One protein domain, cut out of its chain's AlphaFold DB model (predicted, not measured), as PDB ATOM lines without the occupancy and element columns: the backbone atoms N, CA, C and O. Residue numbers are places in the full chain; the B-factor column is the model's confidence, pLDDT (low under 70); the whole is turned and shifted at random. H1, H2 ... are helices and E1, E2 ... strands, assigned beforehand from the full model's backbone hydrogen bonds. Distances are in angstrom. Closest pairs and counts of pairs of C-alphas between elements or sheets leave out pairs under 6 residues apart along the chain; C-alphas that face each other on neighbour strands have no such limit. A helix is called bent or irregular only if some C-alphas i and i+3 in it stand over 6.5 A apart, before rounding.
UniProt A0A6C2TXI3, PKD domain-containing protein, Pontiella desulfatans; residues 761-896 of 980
ATOM      1  N   GLY A 761     168.326 215.976 155.382       91.31
ATOM      2  CA  GLY A 761     167.078 215.672 154.676       91.31
ATOM      3  C   GLY A 761     165.956 215.090 155.548       91.31
ATOM      4  O   GLY A 761     164.833 214.953 155.065       91.31
ATOM      5  N   LEU A 762     166.241 214.741 156.807       93.88
ATOM      6  CA  LEU A 762     165.272 214.179 157.757       93.88
ATOM      7  C   LEU A 762     164.686 215.230 158.710       93.88
ATOM      8  O   LEU A 762     163.772 214.914 159.471       93.88
ATOM      9  N   LEU A 763     165.210 216.461 158.680       92.12
ATOM     10  CA  LEU A 763     164.797 217.541 159.571       92.12
ATOM     11  C   LEU A 763     163.293 217.869 159.464       92.12
ATOM     12  O   LEU A 763     162.700 217.723 158.390       92.12
ATOM     13  N   PRO A 764     162.681 218.383 160.550       93.19
ATOM     14  CA  PRO A 764     161.284 218.806 160.553       93.19
ATOM     15  C   PRO A 764     160.955 219.823 159.458       93.19
ATOM     16  O   PRO A 764     161.705 220.772 159.215       93.19
ATOM     17  N   GLN A 765     159.783 219.669 158.848       92.75
ATOM     18  CA  GLN A 765     159.230 220.620 157.892       92.75
ATOM     19  C   GLN A 765     158.267 221.570 158.598       92.75
ATOM     20  O   GLN A 765     157.292 221.135 159.207       92.75
ATOM     21  N   TRP A 766     158.534 222.869 158.486       90.50
ATOM     22  CA  TRP A 766     157.720 223.927 159.080       90.50
ATOM     23  C   TRP A 766     156.886 224.615 158.003       90.50
ATOM     24  O   TRP A 766     157.427 225.077 156.997       90.50
ATOM     25  N   ASN A 767     155.579 224.710 158.226       88.62
ATOM     26  CA  ASN A 767     154.619 225.300 157.303       88.62
ATOM     27  C   ASN A 767     153.851 226.439 157.982       88.62
ATOM     28  O   ASN A 767     153.369 226.301 159.104       88.62
ATOM     29  N   TYR A 768     153.707 227.558 157.276       83.62
ATOM     30  CA  TYR A 768     152.872 228.681 157.695       83.62
ATOM     31  C   TYR A 768     151.580 228.691 156.870       83.62
ATOM     32  O   TYR A 768     151.629 228.785 155.642       83.62
ATOM     33  N   ASN A 769     150.432 228.600 157.545       80.25
ATOM     34  CA  ASN A 769     149.097 228.457 156.958       80.25
ATOM     35  C   ASN A 769     148.217 229.679 157.302       80.25
ATOM     36  O   ASN A 769     147.293 229.572 158.119       80.25
ATOM     37  N   PRO A 770     148.485 230.854 156.705       67.56
ATOM     38  CA  PRO A 770     147.822 232.102 157.075       67.56
ATOM     39  C   PRO A 770     146.303 232.029 156.890       67.56
ATOM     40  O   PRO A 770     145.811 231.573 155.857       67.56
ATOM     41  N   GLY A 771     145.552 232.532 157.874       63.56
ATOM     42  CA  GLY A 771     144.085 232.600 157.819       63.56
ATOM     43  C   GLY A 771     143.365 231.302 158.194       63.56
ATOM     44  O   GLY A 771     142.156 231.199 157.988       63.56
ATOM     45  N   THR A 772     144.085 230.324 158.747       69.31
ATOM     46  CA  THR A 772     143.517 229.105 159.336       69.31
ATOM     47  C   THR A 772     143.718 229.106 160.853       69.31
ATOM     48  O   THR A 772     144.632 229.753 161.354       69.31
ATOM     49  N   ASN A 773     142.902 228.354 161.602       66.62
ATOM     50  CA  ASN A 773     143.091 228.213 163.057       66.62
ATOM     51  C   ASN A 773     144.416 227.507 163.432       66.62
ATOM     52  O   ASN A 773     144.818 227.568 164.588       66.62
ATOM     53  N   ALA A 774     145.098 226.870 162.471       65.62
ATOM     54  CA  ALA A 774     146.383 226.183 162.612       65.62
ATOM     55  C   ALA A 774     147.472 226.930 161.824       65.62
ATOM     56  O   ALA A 774     148.070 226.405 160.878       65.62
ATOM     57  N   ALA A 775     147.664 228.200 162.171       67.50
ATOM     58  CA  ALA A 775     148.464 229.137 161.398       67.50
ATOM     59  C   ALA A 775     149.935 228.743 161.238       67.50
ATOM     60  O   ALA A 775     150.572 229.158 160.273       67.50
ATOM     61  N   PHE A 776     150.466 227.906 162.125       83.94
ATOM     62  CA  PHE A 776     151.810 227.361 162.014       83.94
ATOM     63  C   PHE A 776     151.776 225.860 162.303       83.94
ATOM     64  O   PHE A 776     151.211 225.445 163.310       83.94
ATOM     65  N   SER A 777     152.351 225.026 161.439       88.19
ATOM     66  CA  SER A 777     152.444 223.583 161.679       88.19
ATOM     67  C   SER A 777     153.846 223.052 161.434       88.19
ATOM     68  O   SER A 777     154.578 223.538 160.572       88.19
ATOM     69  N   VAL A 778     154.224 222.040 162.207       92.44
ATOM     70  CA  VAL A 778     155.476 221.309 162.043       92.44
ATOM     71  C   VAL A 778     155.180 219.846 161.818       92.44
ATOM     72  O   VAL A 778     154.408 219.249 162.561       92.44
ATOM     73  N   THR A 779     155.810 219.276 160.802       93.12
ATOM     74  CA  THR A 779     155.744 217.852 160.498       93.12
ATOM     75  C   THR A 779     157.135 217.254 160.635       93.12
ATOM     76  O   THR A 779     158.081 217.738 160.012       93.12
ATOM     77  N   TYR A 780     157.277 216.202 161.436       94.31
ATOM     78  CA  TYR A 780     158.551 215.521 161.650       94.31
ATOM     79  C   TYR A 780     158.394 213.997 161.682       94.31
ATOM     80  O   TYR A 780     157.289 213.465 161.799       94.31
ATOM     81  N   ARG A 781     159.524 213.309 161.507       94.38
ATOM     82  CA  ARG A 781     159.650 211.848 161.581       94.38
ATOM     83  C   ARG A 781     159.870 211.426 163.028       94.38
ATOM     84  O   ARG A 781     160.621 212.101 163.726       94.38
ATOM     85  N   ARG A 782     159.297 210.306 163.456       91.50
ATOM     86  CA  ARG A 782     159.577 209.727 164.775       91.50
ATOM     87  C   ARG A 782     159.757 208.221 164.647       91.50
ATOM     88  O   ARG A 782     158.854 207.546 164.185       91.50
ATOM     89  N   LEU A 783     160.928 207.719 165.032       89.00
ATOM     90  CA  LEU A 783     161.210 206.286 165.101       89.00
ATOM     91  C   LEU A 783     160.518 205.670 166.327       89.00
ATOM     92  O   LEU A 783     160.762 206.113 167.453       89.00
ATOM     93  N   ASP A 784     159.735 204.613 166.135       82.25
ATOM     94  CA  ASP A 784     158.984 203.940 167.203       82.25
ATOM     95  C   ASP A 784     159.906 203.435 168.308       82.25
ATOM     96  O   ASP A 784     159.676 203.666 169.494       82.25
ATOM     97  N   GLU A 785     161.018 202.807 167.921       79.81
ATOM     98  CA  GLU A 785     162.025 202.282 168.847       79.81
ATOM     99  C   GLU A 785     162.653 203.391 169.707       79.81
ATOM    100  O   GLU A 785     163.028 203.160 170.863       79.81
ATOM    101  N   ALA A 786     162.731 204.618 169.177       82.44
ATOM    102  CA  ALA A 786     163.245 205.765 169.911       82.44
ATOM    103  C   ALA A 786     162.269 206.252 170.989       82.44
ATOM    104  O   ALA A 786     162.719 206.794 171.999       82.44
ATOM    105  N   THR A 787     160.958 206.028 170.844       70.94
ATOM    106  CA  THR A 787     159.947 206.550 171.784       70.94
ATOM    107  C   THR A 787     160.123 206.040 173.213       70.94
ATOM    108  O   THR A 787     159.792 206.752 174.152       70.94
ATOM    109  N   ASN A 788     160.733 204.869 173.413       68.00
ATOM    110  CA  ASN A 788     160.991 204.313 174.745       68.00
ATOM    111  C   ASN A 788     162.279 204.842 175.407       68.00
ATOM    112  O   ASN A 788     162.507 204.602 176.590       68.00
ATOM    113  N   GLN A 789     163.141 205.534 174.658       72.06
ATOM    114  CA  GLN A 789     164.486 205.952 175.095       72.06
ATOM    115  C   GLN A 789     164.734 207.453 174.928       72.06
ATOM    116  O   GLN A 789     165.690 207.991 175.481       72.06
ATOM    117  N   ILE A 790     163.871 208.143 174.186       80.81
ATOM    118  CA  ILE A 790     164.020 209.547 173.829       80.81
ATOM    119  C   ILE A 790     162.753 210.310 174.184       80.81
ATOM    120  O   ILE A 790     161.628 209.875 173.939       80.81
ATOM    121  N   TYR A 791     162.944 211.480 174.778       77.06
ATOM    122  CA  TYR A 791     161.893 212.450 175.016       77.06
ATOM    123  C   TYR A 791     161.895 213.413 173.839       77.06
ATOM    124  O   TYR A 791     162.926 214.010 173.524       77.06
ATOM    125  N   SER A 792     160.743 213.560 173.195       83.00
ATOM    126  CA  SER A 792     160.564 214.485 172.086       83.00
ATOM    127  C   SER A 792     159.354 215.365 172.316       83.00
ATOM    128  O   SER A 792     158.305 214.860 172.714       83.00
ATOM    129  N   ALA A 793     159.482 216.653 172.021       81.81
ATOM    130  CA  ALA A 793     158.370 217.585 172.109       81.81
ATOM    131  C   ALA A 793     158.543 218.782 171.176       81.81
ATOM    132  O   ALA A 793     159.666 219.187 170.862       81.81
ATOM    133  N   ILE A 794     157.420 219.384 170.787       88.31
ATOM    134  CA  ILE A 794     157.414 220.723 170.204       88.31
ATOM    135  C   ILE A 794     157.296 221.737 171.330       88.31
ATOM    136  O   ILE A 794     156.432 221.634 172.195       88.31
ATOM    137  N   GLU A 795     158.160 222.739 171.297       87.88
ATOM    138  CA  GLU A 795     158.068 223.898 172.171       87.88
ATOM    139  C   GLU A 795     157.885 225.158 171.346       87.88
ATOM    140  O   GLU A 795     158.398 225.260 170.227       87.88
ATOM    141  N   TYR A 796     157.202 226.137 171.925       88.75
ATOM    142  CA  TYR A 796     157.000 227.440 171.322       88.75
ATOM    143  C   TYR A 796     157.356 228.576 172.276       88.75
ATOM    144  O   TYR A 796     157.400 228.419 173.494       88.75
ATOM    145  N   THR A 797     157.646 229.743 171.716       88.88
ATOM    146  CA  THR A 797     157.963 230.952 172.477       88.88
ATOM    147  C   THR A 797     157.648 232.195 171.658       88.88
ATOM    148  O   THR A 797     157.584 232.153 170.429       88.88
ATOM    149  N   THR A 798     157.493 233.322 172.343       87.94
ATOM    150  CA  THR A 798     157.348 234.649 171.732       87.94
ATOM    151  C   THR A 798     158.604 235.511 171.899       87.94
ATOM    152  O   THR A 798     158.664 236.601 171.345       87.94
ATOM    153  N   ASN A 799     159.615 235.048 172.652       86.31
ATOM    154  CA  ASN A 799     160.774 235.868 173.033       86.31
ATOM    155  C   ASN A 799     162.142 235.164 172.932       86.31
ATOM    156  O   ASN A 799     163.160 235.785 173.233       86.31
ATOM    157  N   LEU A 800     162.178 233.894 172.505       87.06
ATOM    158  CA  LEU A 800     163.376 233.041 172.386       87.06
ATOM    159  C   LEU A 800     164.060 232.662 173.712       87.06
ATOM    160  O   LEU A 800     165.031 231.899 173.688       87.06
ATOM    161  N   THR A 801     163.563 233.133 174.856       82.00
ATOM    162  CA  THR A 801     164.134 232.851 176.181       82.00
ATOM    163  C   THR A 801     163.281 231.885 176.989       82.00
ATOM    164  O   THR A 801     163.825 230.954 177.579       82.00
ATOM    165  N   ASP A 802     161.962 232.065 176.969       82.94
ATOM    166  CA  ASP A 802     161.016 231.288 177.769       82.94
ATOM    167  C   ASP A 802     160.222 230.366 176.846       82.94
ATOM    168  O   ASP A 802     159.357 230.812 176.089       82.94
ATOM    169  N   TRP A 803     160.574 229.083 176.864       83.81
ATOM    170  CA  TRP A 803     159.972 228.062 176.011       83.81
ATOM    171  C   TRP A 803     158.811 227.378 176.730       83.81
ATOM    172  O   TRP A 803     158.911 227.031 177.905       83.81
ATOM    173  N   ILE A 804     157.707 227.210 176.009       82.62
ATOM    174  CA  ILE A 804     156.466 226.606 176.484       82.62
ATOM    175  C   ILE A 804     156.249 225.307 175.712       82.62
ATOM    176  O   ILE A 804     156.378 225.281 174.488       82.62
ATOM    177  N   LEU A 805     155.920 224.232 176.425       80.94
ATOM    178  CA  LEU A 805     155.593 222.943 175.827       80.94
ATOM    179  C   LEU A 805     154.282 223.044 175.039       80.94
ATOM    180  O   LEU A 805     153.272 223.491 175.580       80.94
ATOM    181  N   ALA A 806     154.285 222.606 173.782       81.88
ATOM    182  CA  ALA A 806     153.060 222.450 173.017       81.88
ATOM    183  C   ALA A 806     152.346 221.171 173.473       81.88
ATOM    184  O   ALA A 806     152.898 220.080 173.339       81.88
ATOM    185  N   VAL A 807     151.142 221.309 174.031       76.50
ATOM    186  CA  VAL A 807     150.346 220.183 174.536       76.50
ATOM    187  C   VAL A 807     149.091 220.037 173.689       76.50
ATOM    188  O   VAL A 807     148.348 221.001 173.516       76.50
ATOM    189  N   ASP A 808     148.849 218.833 173.173       75.31
ATOM    190  CA  ASP A 808     147.652 218.534 172.392       75.31
ATOM    191  C   ASP A 808     146.362 218.883 173.154       75.31
ATOM    192  O   ASP A 808     146.223 218.628 174.352       75.31
ATOM    193  N   GLY A 809     145.421 219.521 172.461       72.31
ATOM    194  CA  GLY A 809     144.149 219.972 173.022       72.31
ATOM    195  C   GLY A 809     144.216 221.241 173.883       72.31
ATOM    196  O   GLY A 809     143.159 221.766 174.245       72.31
ATOM    197  N   GLN A 810     145.404 221.782 174.185       74.75
ATOM    198  CA  GLN A 810     145.556 223.042 174.922       74.75
ATOM    199  C   GLN A 810     145.708 224.242 174.003       74.75
ATOM    200  O   GLN A 810     146.406 224.171 173.003       74.75
ATOM    201  N   ASP A 811     145.069 225.364 174.347       75.12
ATOM    202  CA  ASP A 811     145.204 226.636 173.623       75.12
ATOM    203  C   ASP A 811     145.058 226.505 172.090       75.12
ATOM    204  O   ASP A 811     145.669 227.239 171.319       75.12
ATOM    205  N   GLY A 812     144.237 225.551 171.629       74.44
ATOM    206  CA  GLY A 812     144.010 225.274 170.205       74.44
ATOM    207  C   GLY A 812     145.138 224.517 169.490       74.44
ATOM    208  O   GLY A 812     145.112 224.446 168.261       74.44
ATOM    209  N   ILE A 813     146.105 223.971 170.228       82.62
ATOM    210  CA  ILE A 813     147.166 223.098 169.721       82.62
ATOM    211  C   ILE A 813     146.569 221.736 169.372       82.62
ATOM    212  O   ILE A 813     145.750 221.200 170.118       82.62
ATOM    213  N   VAL A 814     146.974 221.192 168.225       80.69
ATOM    214  CA  VAL A 814     146.539 219.868 167.761       80.69
ATOM    215  C   VAL A 814     147.754 219.055 167.339       80.69
ATOM    216  O   VAL A 814     148.502 219.491 166.462       80.69
ATOM    217  N   GLU A 815     147.928 217.878 167.928       84.12
ATOM    218  CA  GLU A 815     148.910 216.877 167.519       84.12
ATOM    219  C   GLU A 815     148.221 215.710 166.810       84.12
ATOM    220  O   GLU A 815     147.228 215.154 167.270       84.12
ATOM    221  N   THR A 816     148.757 215.320 165.658       84.38
ATOM    222  CA  THR A 816     148.293 214.153 164.908       84.38
ATOM    223  C   THR A 816     149.473 213.259 164.578       84.38
ATOM    224  O   THR A 816     150.470 213.737 164.028       84.38
ATOM    225  N   ILE A 817     149.336 211.971 164.874       86.50
ATOM    226  CA  ILE A 817     150.332 210.940 164.589       86.50
ATOM    227  C   ILE A 817     149.757 210.019 163.515       86.50
ATOM    228  O   ILE A 817     148.691 209.435 163.706       86.50
ATOM    229  N   ASP A 818     150.470 209.895 162.400       87.62
ATOM    230  CA  ASP A 818     150.214 208.881 161.386       87.62
ATOM    231  C   ASP A 818     151.268 207.777 161.516       87.62
ATOM    232  O   ASP A 818     152.434 207.979 161.153       87.62
ATOM    233  N   ASP A 819     150.824 206.636 162.035       87.25
ATOM    234  CA  ASP A 819     151.619 205.422 162.247       87.25
ATOM    235  C   ASP A 819     152.254 204.939 160.933       87.25
ATOM    236  O   ASP A 819     151.592 204.929 159.886       87.25
ATOM    237  N   ASP A 820     153.539 204.579 160.968       86.31
ATOM    238  CA  ASP A 820     154.298 204.019 159.833       86.31
ATOM    239  C   ASP A 820     154.318 204.857 158.531       86.31
ATOM    240  O   ASP A 820     154.662 204.367 157.445       86.31
ATOM    241  N   PHE A 821     153.963 206.144 158.580       91.88
ATOM    242  CA  PHE A 821     153.777 206.950 157.367       91.88
ATOM    243  C   PHE A 821     155.047 207.071 156.507       91.88
ATOM    244  O   PHE A 821     154.969 207.097 155.274       91.88
ATOM    245  N   PHE A 822     156.224 207.177 157.132       83.75
ATOM    246  CA  PHE A 822     157.498 207.314 156.416       83.75
ATOM    247  C   PHE A 822     158.191 205.971 156.137       83.75
ATOM    248  O   PHE A 822     159.231 205.957 155.467       83.75
ATOM    249  N   GLY A 823     157.612 204.866 156.606       84.12
ATOM    250  CA  GLY A 823     158.142 203.509 156.530       84.12
ATOM    251  C   GLY A 823     157.832 202.735 157.811       84.12
ATOM    252  O   GLY A 823     157.436 203.331 158.803       84.12
ATOM    253  N   ALA A 824     158.046 201.417 157.787       80.00
ATOM    254  CA  ALA A 824     157.834 200.567 158.958       80.00
ATOM    255  C   ALA A 824     158.686 201.035 160.152       80.00
ATOM    256  O   ALA A 824     159.906 201.177 160.019       80.00
ATOM    257  N   GLY A 825     158.041 201.244 161.293       83.19
ATOM    258  CA  GLY A 825     158.600 201.773 162.528       83.19
ATOM    259  C   GLY A 825     158.867 203.282 162.527       83.19
ATOM    260  O   GLY A 825     159.620 203.738 163.387       83.19
ATOM    261  N   ILE A 826     158.391 204.046 161.529       89.88
ATOM    262  CA  ILE A 826     158.658 205.491 161.412       89.88
ATOM    263  C   ILE A 826     157.369 206.280 161.159       89.88
ATOM    264  O   ILE A 826     156.918 206.461 160.018       89.88
ATOM    265  N   ASP A 827     156.872 206.873 162.235       89.50
ATOM    266  CA  ASP A 827     155.703 207.739 162.272       89.50
ATOM    267  C   ASP A 827     155.916 209.084 161.579       89.50
ATOM    268  O   ASP A 827     157.013 209.666 161.579       89.50
ATOM    269  N   ARG A 828     154.809 209.666 161.104       92.12
ATOM    270  CA  ARG A 828     154.697 211.106 160.856       92.12
ATOM    271  C   ARG A 828     153.956 211.771 162.003       92.12
ATOM    272  O   ARG A 828     152.771 211.529 162.198       92.12
ATOM    273  N   VAL A 829     154.618 212.702 162.677       90.44
ATOM    274  CA  VAL A 829     153.988 213.546 163.695       90.44
ATOM    275  C   VAL A 829     153.777 214.940 163.129       90.44
ATOM    276  O   VAL A 829     154.704 215.534 162.576       90.44
ATOM    277  N   THR A 830     152.561 215.465 163.250       90.12
ATOM    278  CA  THR A 830     152.228 216.845 162.884       90.12
ATOM    279  C   THR A 830     151.678 217.583 164.092       90.12
ATOM    280  O   THR A 830     150.683 217.159 164.663       90.12
ATOM    281  N   VAL A 831     152.302 218.705 164.451       89.31
ATOM    282  CA  VAL A 831     151.844 219.586 165.534       89.31
ATOM    283  C   VAL A 831     151.435 220.926 164.945       89.31
ATOM    284  O   VAL A 831     152.217 221.578 164.250       89.31
ATOM    285  N   CYS A 832     150.202 221.333 165.217       88.00
ATOM    286  CA  CYS A 832     149.627 222.604 164.804       88.00
ATOM    287  C   CYS A 832     149.613 223.582 165.980       88.00
ATOM    288  O   CYS A 832     149.044 223.281 167.023       88.00
ATOM    289  N   LEU A 833     150.194 224.763 165.788       86.62
ATOM    290  CA  LEU A 833     150.163 225.893 166.711       86.62
ATOM    291  C   LEU A 833     149.205 226.962 166.163       86.62
ATOM    292  O   LEU A 833     149.224 227.282 164.968       86.62
ATOM    293  N   CYS A 834     148.353 227.515 167.027       82.81
ATOM    294  CA  CYS A 834     147.358 228.503 166.618       82.81
ATOM    295  C   CYS A 834     147.897 229.945 166.689       82.81
ATOM    296  O   CYS A 834     148.780 230.257 167.489       82.81
ATOM    297  N   ASP A 835     147.316 230.857 165.896       76.56
ATOM    298  CA  ASP A 835     147.670 232.292 165.903       76.56
ATOM    299  C   ASP A 835     147.469 232.953 167.279       76.56
ATOM    300  O   ASP A 835     148.137 233.932 167.616       76.56
ATOM    301  N   GLY A 836     146.562 232.413 168.103       78.50
ATOM    302  CA  GLY A 836     146.287 232.916 169.450       78.50
ATOM    303  C   GLY A 836     147.492 232.856 170.394       78.50
ATOM    304  O   GLY A 836     147.552 233.629 171.349       78.50
ATOM    305  N   LEU A 837     148.478 232.001 170.098       82.00
ATOM    306  CA  LEU A 837     149.724 231.866 170.860       82.00
ATOM    307  C   LEU A 837     150.725 233.005 170.593       82.00
ATOM    308  O   LEU A 837     151.719 233.127 171.308       82.00
ATOM    309  N   ALA A 838     150.461 233.854 169.594       79.88
ATOM    310  CA  ALA A 838     151.351 234.914 169.122       79.88
ATOM    311  C   ALA A 838     150.766 236.331 169.330       79.88
ATOM    312  O   ALA A 838     150.661 237.102 168.370       79.88
ATOM    313  N   PRO A 839     150.390 236.752 170.557       72.44
ATOM    314  CA  PRO A 839     149.690 238.024 170.780       72.44
ATOM    315  C   PRO A 839     150.501 239.271 170.371       72.44
ATOM    316  O   PRO A 839     149.923 240.335 170.161       72.44
ATOM    317  N   GLY A 840     151.830 239.150 170.249       71.19
ATOM    318  CA  GLY A 840     152.742 240.194 169.761       71.19
ATOM    319  C   GLY A 840     153.088 240.110 168.267       71.19
ATOM    320  O   GLY A 840     153.871 240.928 167.794       71.19
ATOM    321  N   GLY A 841     152.525 239.146 167.529       76.31
ATOM    322  CA  GLY A 841     152.793 238.921 166.103       76.31
ATOM    323  C   GLY A 841     154.039 238.083 165.791       76.31
ATOM    324  O   GLY A 841     154.340 237.873 164.620       76.31
ATOM    325  N   GLU A 842     154.747 237.591 166.809       83.88
ATOM    326  CA  GLU A 842     155.928 236.735 166.666       83.88
ATOM    327  C   GLU A 842     155.723 235.423 167.431       83.88
ATOM    328  O   GLU A 842     155.290 235.428 168.586       83.88
ATOM    329  N   LEU A 843     156.036 234.304 166.776       86.12
ATOM    330  CA  LEU A 843     155.972 232.958 167.333       86.12
ATOM    331  C   LEU A 843     157.131 232.141 166.771       86.12
ATOM    332  O   LEU A 843     157.322 232.070 165.557       86.12
ATOM    333  N   PHE A 844     157.893 231.515 167.655       88.25
ATOM    334  CA  PHE A 844     159.001 230.637 167.307       88.25
ATOM    335  C   PHE A 844     158.693 229.241 167.820       88.25
ATOM    336  O   PHE A 844     158.221 229.102 168.944       88.25
ATOM    337  N   GLY A 845     158.978 228.223 167.012       87.50
ATOM    338  CA  GLY A 845     158.844 226.821 167.388       87.50
ATOM    339  C   GLY A 845     160.182 226.094 167.306       87.50
ATOM    340  O   GLY A 845     161.028 226.438 166.476       87.50
ATOM    341  N   ARG A 846     160.376 225.077 168.145       90.12
ATOM    342  CA  ARG A 846     161.488 224.129 168.015       90.12
ATOM    343  C   ARG A 846     161.041 222.708 168.337       90.12
ATOM    344  O   ARG A 846     160.188 222.510 169.196       90.12
ATOM    345  N   LEU A 847     161.656 221.738 167.664       90.81
ATOM    346  CA  LEU A 847     161.614 220.336 168.072       90.81
ATOM    347  C   LEU A 847     162.759 220.090 169.052       90.81
ATOM    348  O   LEU A 847     163.925 220.336 168.733       90.81
ATOM    349  N   VAL A 848     162.418 219.601 170.236       86.44
ATOM    350  CA  VAL A 848     163.366 219.185 171.264       86.44
ATOM    351  C   VAL A 848     163.434 217.667 171.260       86.44
ATOM    352  O   VAL A 848     162.399 217.012 171.292       86.44
ATOM    353  N   VAL A 849     164.651 217.124 171.218       87.06
ATOM    354  CA  VAL A 849     164.942 215.688 171.289       87.06
ATOM    355  C   VAL A 849     166.009 215.494 172.353       87.06
ATOM    356  O   VAL A 849     167.100 216.051 172.244       87.06
ATOM    357  N   LEU A 850     165.672 214.748 173.397       80.12
ATOM    358  CA  LEU A 850     166.490 214.567 174.592       80.12
ATOM    359  C   LEU A 850     166.542 213.091 174.970       80.12
ATOM    360  O   LEU A 850     165.588 212.351 174.751       80.12
ATOM    361  N   ASP A 851     167.627 212.671 175.600       77.38
ATOM    362  CA  ASP A 851     167.727 211.338 176.188       77.38
ATOM    363  C   ASP A 851     166.764 211.208 177.395       77.38
ATOM    364  O   ASP A 851     166.925 211.920 178.396       77.38
ATOM    365  N   ARG A 852     165.759 210.306 177.322       66.31
ATOM    366  CA  ARG A 852     164.790 210.060 178.424       66.31
ATOM    367  C   ARG A 852     165.488 209.587 179.696       66.31
ATOM    368  O   ARG A 852     164.935 209.747 180.783       66.31
ATOM    369  N   MET A 853     166.695 209.037 179.591       58.44
ATOM    370  CA  MET A 853     167.454 208.508 180.724       58.44
ATOM    371  C   MET A 853     168.140 209.605 181.559       58.44
ATOM    372  O   MET A 853     168.847 209.288 182.518       58.44
ATOM    373  N   SER A 854     167.903 210.893 181.259       58.62
ATOM    374  CA  SER A 854     168.405 212.035 182.035       58.62
ATOM    375  C   SER A 854     167.273 212.831 182.719       58.62
ATOM    376  O   SER A 854     166.865 213.893 182.235       58.62
ATOM    377  N   PRO A 855     166.772 212.378 183.890       56.97
ATOM    378  CA  PRO A 855     165.658 213.014 184.603       56.97
ATOM    379  C   PRO A 855     165.859 214.504 184.893       56.97
ATOM    380  O   PRO A 855     164.896 215.261 184.901       56.97
ATOM    381  N   ALA A 856     167.106 214.951 185.087       56.97
ATOM    382  CA  ALA A 856     167.440 216.349 185.362       56.97
ATOM    383  C   ALA A 856     167.116 217.309 184.200       56.97
ATOM    384  O   ALA A 856     166.994 218.511 184.426       56.97
ATOM    385  N   VAL A 857     166.989 216.788 182.975       59.16
ATOM    386  CA  VAL A 857     166.742 217.580 181.761       59.16
ATOM    387  C   VAL A 857     165.255 217.601 181.396       59.16
ATOM    388  O   VAL A 857     164.780 218.597 180.864       59.16
ATOM    389  N   VAL A 858     164.504 216.546 181.732       62.81
ATOM    390  CA  VAL A 858     163.085 216.387 181.355       62.81
ATOM    391  C   VAL A 858     162.126 216.917 182.438       62.81
ATOM    392  O   VAL A 858     161.034 217.388 182.129       62.81
ATOM    393  N   LEU A 859     162.541 216.926 183.715       66.62
ATOM    394  CA  LEU A 859     161.720 217.397 184.846       66.62
ATOM    395  C   LEU A 859     161.154 218.826 184.719       66.62
ATOM    396  O   LEU A 859     160.028 219.038 185.169       66.62
ATOM    397  N   PRO A 860     161.859 219.817 184.134       70.12
ATOM    398  CA  PRO A 860     161.310 221.164 183.967       70.12
ATOM    399  C   PRO A 860     160.024 221.215 183.122       70.12
ATOM    400  O   PRO A 860     159.261 222.169 183.247       70.12
ATOM    401  N   HIS A 861     159.752 220.193 182.301       68.81
ATOM    402  CA  HIS A 861     158.588 220.141 181.406       68.81
ATOM    403  C   HIS A 861     157.365 219.479 182.060       68.81
ATOM    404  O   HIS A 861     156.244 219.628 181.574       68.81
ATOM    405  N   TYR A 862     157.565 218.797 183.193       74.69
ATOM    406  CA  TYR A 862     156.509 218.103 183.926       74.69
ATOM    407  C   TYR A 862     155.367 219.049 184.328       74.69
ATOM    408  O   TYR A 862     154.197 218.707 184.194       74.69
ATOM    409  N   GLY A 863     155.687 220.269 184.781       71.00
ATOM    410  CA  GLY A 863     154.675 221.226 185.244       71.00
ATOM    411  C   GLY A 863     153.706 221.672 184.143       71.00
ATOM    412  O   GLY A 863     152.508 221.790 184.396       71.00
ATOM    413  N   ALA A 864     154.210 221.874 182.921       68.62
ATOM    414  CA  ALA A 864     153.387 222.222 181.763       68.62
ATOM    415  C   ALA A 864     152.555 221.024 181.286       68.62
ATOM    416  O   ALA A 864     151.376 221.185 181.004       68.62
ATOM    417  N   TRP A 865     153.134 219.820 181.274       73.31
ATOM    418  CA  TRP A 865     152.418 218.582 180.948       73.31
ATOM    419  C   TRP A 865     151.290 218.259 181.946       73.31
ATOM    420  O   TRP A 865     150.176 217.937 181.540       73.31
ATOM    421  N   ALA A 866     151.534 218.418 183.249       71.62
ATOM    422  CA  ALA A 866     150.526 218.182 184.281       71.62
ATOM    423  C   ALA A 866     149.371 219.197 184.178       71.62
ATOM    424  O   ALA A 866     148.198 218.820 184.228       71.62
ATOM    425  N   ALA A 867     149.691 220.479 183.954       70.12
ATOM    426  CA  ALA A 867     148.691 221.504 183.646       70.12
ATOM    427  C   ALA A 867     147.945 221.195 182.334       70.12
ATOM    428  O   ALA A 867     146.732 221.386 182.261       70.12
ATOM    429  N   GLY A 868     148.674 220.653 181.349       62.25
ATOM    430  CA  GLY A 868     148.246 219.965 180.127       62.25
ATOM    431  C   GLY A 868     146.952 219.187 180.273       62.25
ATOM    432  O   GLY A 868     145.914 219.461 179.667       62.25
ATOM    433  N   LEU A 869     147.044 218.229 181.179       66.50
ATOM    434  CA  LEU A 869     146.017 217.253 181.486       66.50
ATOM    435  C   LEU A 869     144.974 217.792 182.475       66.50
ATOM    436  O   LEU A 869     144.050 217.078 182.848       66.50
ATOM    437  N   GLY A 870     145.075 219.050 182.907       69.00
ATOM    438  CA  GLY A 870     144.171 219.638 183.895       69.00
ATOM    439  C   GLY A 870     144.393 219.116 185.318       69.00
ATOM    440  O   GLY A 870     143.503 219.260 186.160       69.00
ATOM    441  N   LEU A 871     145.558 218.525 185.608       78.44
ATOM    442  CA  LEU A 871     145.947 218.191 186.976       78.44
ATOM    443  C   LEU A 871     146.191 219.491 187.748       78.44
ATOM    444  O   LEU A 871     146.958 220.355 187.322       78.44
ATOM    445  N   THR A 872     145.526 219.654 188.893       79.38
ATOM    446  CA  THR A 872     145.644 220.864 189.719       79.38
ATOM    447  C   THR A 872     145.782 220.518 191.195       79.38
ATOM    448  O   THR A 872     145.355 219.461 191.655       79.38
ATOM    449  N   GLY A 873     146.389 221.425 191.963       77.38
ATOM    450  CA  GLY A 873     146.559 221.232 193.403       77.38
ATOM    451  C   GLY A 873     147.395 219.981 193.724       77.38
ATOM    452  O   GLY A 873     148.417 219.769 193.075       77.38
ATOM    453  N   PRO A 874     147.000 219.158 194.715       74.62
ATOM    454  CA  PRO A 874     147.746 217.960 195.101       74.62
ATOM    455  C   PRO A 874     147.909 216.939 193.972       74.62
ATOM    456  O   PRO A 874     148.907 216.233 193.964       74.62
ATOM    457  N   ASP A 875     146.966 216.873 193.027       77.50
ATOM    458  CA  ASP A 875     146.986 215.912 191.916       77.50
ATOM    459  C   ASP A 875     148.033 216.261 190.847       77.50
ATOM    460  O   ASP A 875     148.384 215.413 190.040       77.50
ATOM    461  N   ALA A 876     148.590 217.477 190.871       78.00
ATOM    462  CA  ALA A 876     149.717 217.862 190.023       78.00
ATOM    463  C   ALA A 876     151.087 217.491 190.627       78.00
ATOM    464  O   ALA A 876     152.112 217.730 189.991       78.00
ATOM    465  N   ASP A 877     151.145 216.933 191.843       79.06
ATOM    466  CA  ASP A 877     152.408 216.544 192.481       79.06
ATOM    467  C   ASP A 877     153.091 215.406 191.686       79.06
ATOM    468  O   ASP A 877     152.474 214.359 191.489       79.06
ATOM    469  N   PRO A 878     154.352 215.570 191.230       77.50
ATOM    470  CA  PRO A 878     155.078 214.555 190.454       77.50
ATOM    471  C   PRO A 878     155.247 213.217 191.168       77.50
ATOM    472  O   PRO A 878     155.440 212.193 190.520       77.50
ATOM    473  N   THR A 879     155.192 213.213 192.495       80.69
ATOM    474  CA  THR A 879     155.369 212.007 193.310       80.69
ATOM    475  C   THR A 879     154.064 211.288 193.624       80.69
ATOM    476  O   THR A 879     154.087 210.223 194.241       80.69
ATOM    477  N   ARG A 880     152.930 211.865 193.231       80.38
ATOM    478  CA  ARG A 880     151.611 211.286 193.452       80.38
ATOM    479  C   ARG A 880     151.288 210.302 192.346       80.38
ATOM    480  O   ARG A 880     151.771 210.459 191.242       80.38
ATOM    481  N   ASP A 881     150.499 209.304 192.678       77.25
ATOM    482  CA  ASP A 881     149.910 208.339 191.757       77.25
ATOM    483  C   ASP A 881     148.408 208.653 191.779       77.25
ATOM    484  O   ASP A 881     147.760 208.520 192.827       77.25
ATOM    485  N   VAL A 882     147.915 209.279 190.709       75.25
ATOM    486  CA  VAL A 882     146.575 209.888 190.688       75.25
ATOM    487  C   VAL A 882     145.488 208.855 190.396       75.25
ATOM    488  O   VAL A 882     144.387 208.989 190.944       75.25
ATOM    489  N   ASP A 883     145.772 207.823 189.604       64.56
ATOM    490  CA  ASP A 883     144.812 206.771 189.257       64.56
ATOM    491  C   ASP A 883     145.008 205.449 190.022       64.56
ATOM    492  O   ASP A 883     144.111 204.597 190.021       64.56
ATOM    493  N   GLY A 884     146.090 205.334 190.791       60.56
ATOM    494  CA  GLY A 884     146.366 204.236 191.709       60.56
ATOM    495  C   GLY A 884     146.942 202.996 191.031       60.56
ATOM    496  O   GLY A 884     146.807 201.900 191.593       60.56
ATOM    497  N   ASP A 885     147.521 203.130 189.837       58.53
ATOM    498  CA  ASP A 885     148.064 202.016 189.059       58.53
ATOM    499  C   ASP A 885     149.476 201.570 189.504       58.53
ATOM    500  O   ASP A 885     149.961 200.503 189.105       58.53
ATOM    501  N   GLY A 886     150.090 202.317 190.431       60.50
ATOM    502  CA  GLY A 886     151.402 202.047 191.014       60.50
ATOM    503  C   GLY A 886     152.551 202.831 190.375       60.50
ATOM    504  O   GLY A 886     153.686 202.766 190.882       60.50
ATOM    505  N   ASP A 887     152.287 203.591 189.315       65.81
ATOM    506  CA  ASP A 887     153.212 204.565 188.772       65.81
ATOM    507  C   ASP A 887     152.858 205.983 189.238       65.81
ATOM    508  O   ASP A 887     151.722 206.416 189.319       65.81
ATOM    509  N   THR A 888     153.882 206.726 189.660       77.81
ATOM    510  CA  THR A 888     153.702 208.134 190.019       77.81
ATOM    511  C   THR A 888     153.540 208.956 188.747       77.81
ATOM    512  O   THR A 888     154.242 208.671 187.779       77.81
ATOM    513  N   ASN A 889     152.830 210.074 188.806       75.25
ATOM    514  CA  ASN A 889     152.663 211.051 187.739       75.25
ATOM    515  C   ASN A 889     153.969 211.369 186.990       75.25
ATOM    516  O   ASN A 889     153.960 211.553 185.778       75.25
ATOM    517  N   VAL A 890     155.124 211.446 187.673       74.94
ATOM    518  CA  VAL A 890     156.420 211.674 187.004       74.94
ATOM    519  C   VAL A 890     156.931 210.458 186.226       74.94
ATOM    520  O   VAL A 890     157.578 210.621 185.201       74.94
ATOM    521  N   LYS A 891     156.657 209.236 186.682       68.69
ATOM    522  CA  LYS A 891     156.954 208.018 185.919       68.69
ATOM    523  C   LYS A 891     156.043 207.908 184.706       68.69
ATOM    524  O   LYS A 891     156.532 207.568 183.638       68.69
ATOM    525  N   GLU A 892     154.770 208.244 184.867       69.12
ATOM    526  CA  GLU A 892     153.787 208.262 183.785       69.12
ATOM    527  C   GLU A 892     154.115 209.348 182.759       69.12
ATOM    528  O   GLU A 892     154.093 209.109 181.558       69.12
ATOM    529  N   PHE A 893     154.585 210.505 183.221       69.88
ATOM    530  CA  PHE A 893     155.168 211.541 182.373       69.88
ATOM    531  C   PHE A 893     156.400 211.053 181.594       69.88
ATOM    532  O   PHE A 893     156.550 211.352 180.411       69.88
ATOM    533  N   LEU A 894     157.291 210.289 182.235       60.53
ATOM    534  CA  LEU A 894     158.490 209.738 181.591       60.53
ATOM    535  C   LEU A 894     158.175 208.556 180.652       60.53
ATOM    536  O   LEU A 894     158.937 208.307 179.711       60.53
ATOM    537  N   SER A 895     157.070 207.838 180.874       54.34
ATOM    538  CA  SER A 895     156.597 206.745 180.016       54.34
ATOM    539  C   SER A 895     155.657 207.221 178.901       54.34
ATOM    540  O   SER A 895     155.596 206.576 177.856       54.34
ATOM    541  N   GLY A 896     155.017 208.384 179.059       55.47
ATOM    542  CA  GLY A 896     154.012 208.934 178.144       55.47
ATOM    543  C   GLY A 896     152.575 208.474 178.429       55.47
ATOM    544  O   GLY A 896     151.723 208.612 177.557       55.47
TER     545      GLY A 896
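This is residues 761 to 896 of the 980 residues of the protein "PKD domain-containing protein" of Pontiella desulfatans (UniProt A0A6C2TXI3). A twisted four-strand sheet, E1 E2 E5 E4, and the two-strand sheet E3 E6 make a sandwich, two sheets face to face, with the smaller sheet covering part of the larger. Beyond the small sheet, a loose cluster of helices and loops, H2, H3 and H4, makes one end of the model, while short H1 only grazes the large sheet. The printed part has 136 residues, with six named strands and four named helices in the order E1 E2 H1 E3 E4 E5 E6 H2 H3 H4; both sheets are antiparallel, and the class is mixed, helices and strands. The whole is compact, with a radius of gyration of the C-alphas of 15.7 A and spans of 44 by 39 by 24 A.

The large sheet holds E1, residues 765 to 768, E2, residues 776 to 783, E5, residues 826 to 833, and E4, residues 814 to 823, in that order. E1 and E2 form a hairpin, with N 767 and O 777 2.8 A apart. E2 and E5 are antiparallel at 159 degrees, with N 780 and O 829 2.9 A apart. E4 and E5 form a hairpin, with N 816 and O 830 2.8 A apart; E4 bends by 63 degrees at residue 819. H1, residues 784 to 787, only grazes this sheet, with residues 784 to 786. The other sheet pairs E3, residues 790 to 797, with E6, residues 844 to 851, with N 793 and O 848 3.0 A apart. The facing parts of the two sheets are 10.3 A apart centre to centre, with strands at 28 degrees; the closest C-alphas of E3 and E5, those of Ile 794 and Val 831, are 7.4 A apart. H2, residues 855 to 868, has its closest C-alpha to E3 at Val 858, 7.6 A from that of Tyr 791. H4, residues 889 to 895, and H2 only just touch, with 3 pairs of C-alphas within 8 A, the closest Phe 893 and Tyr 862 at 6.9 A. H3, residues 873 to 876, and H2 only just touch too, with 3 such pairs, the closest Ala 876 and Ala 866 at 5.8 A. Each O i to N i+4 pair is within hydrogen-bond range in H4 and 5 of 10 in H2; H1 and H3 are too short for such a pair.

E1 begins at C-alpha 765, (159.230, 220.620, 157.892). E2 is 23.3 A long, E3 22.3 A, E4 23.0 A, E5 22.7 A, E6 23.0 A and H2 19.3 A. H2 is only just irregular: C-alphas 857 and 860 are 6.9 A apart. H4 ends at C-alpha 895, (156.597, 206.745, 180.016).

The C-alphas farthest apart, those of Gly 771 and Gly 886, are 45.7 A apart. The printed part has no cut. The links E3 to E4 and H3 to H4 are long. The mean pLDDT of the printed part is 78.4, and residues 770 to 775, 852 to 859 and 891 to 896 are among those under 70.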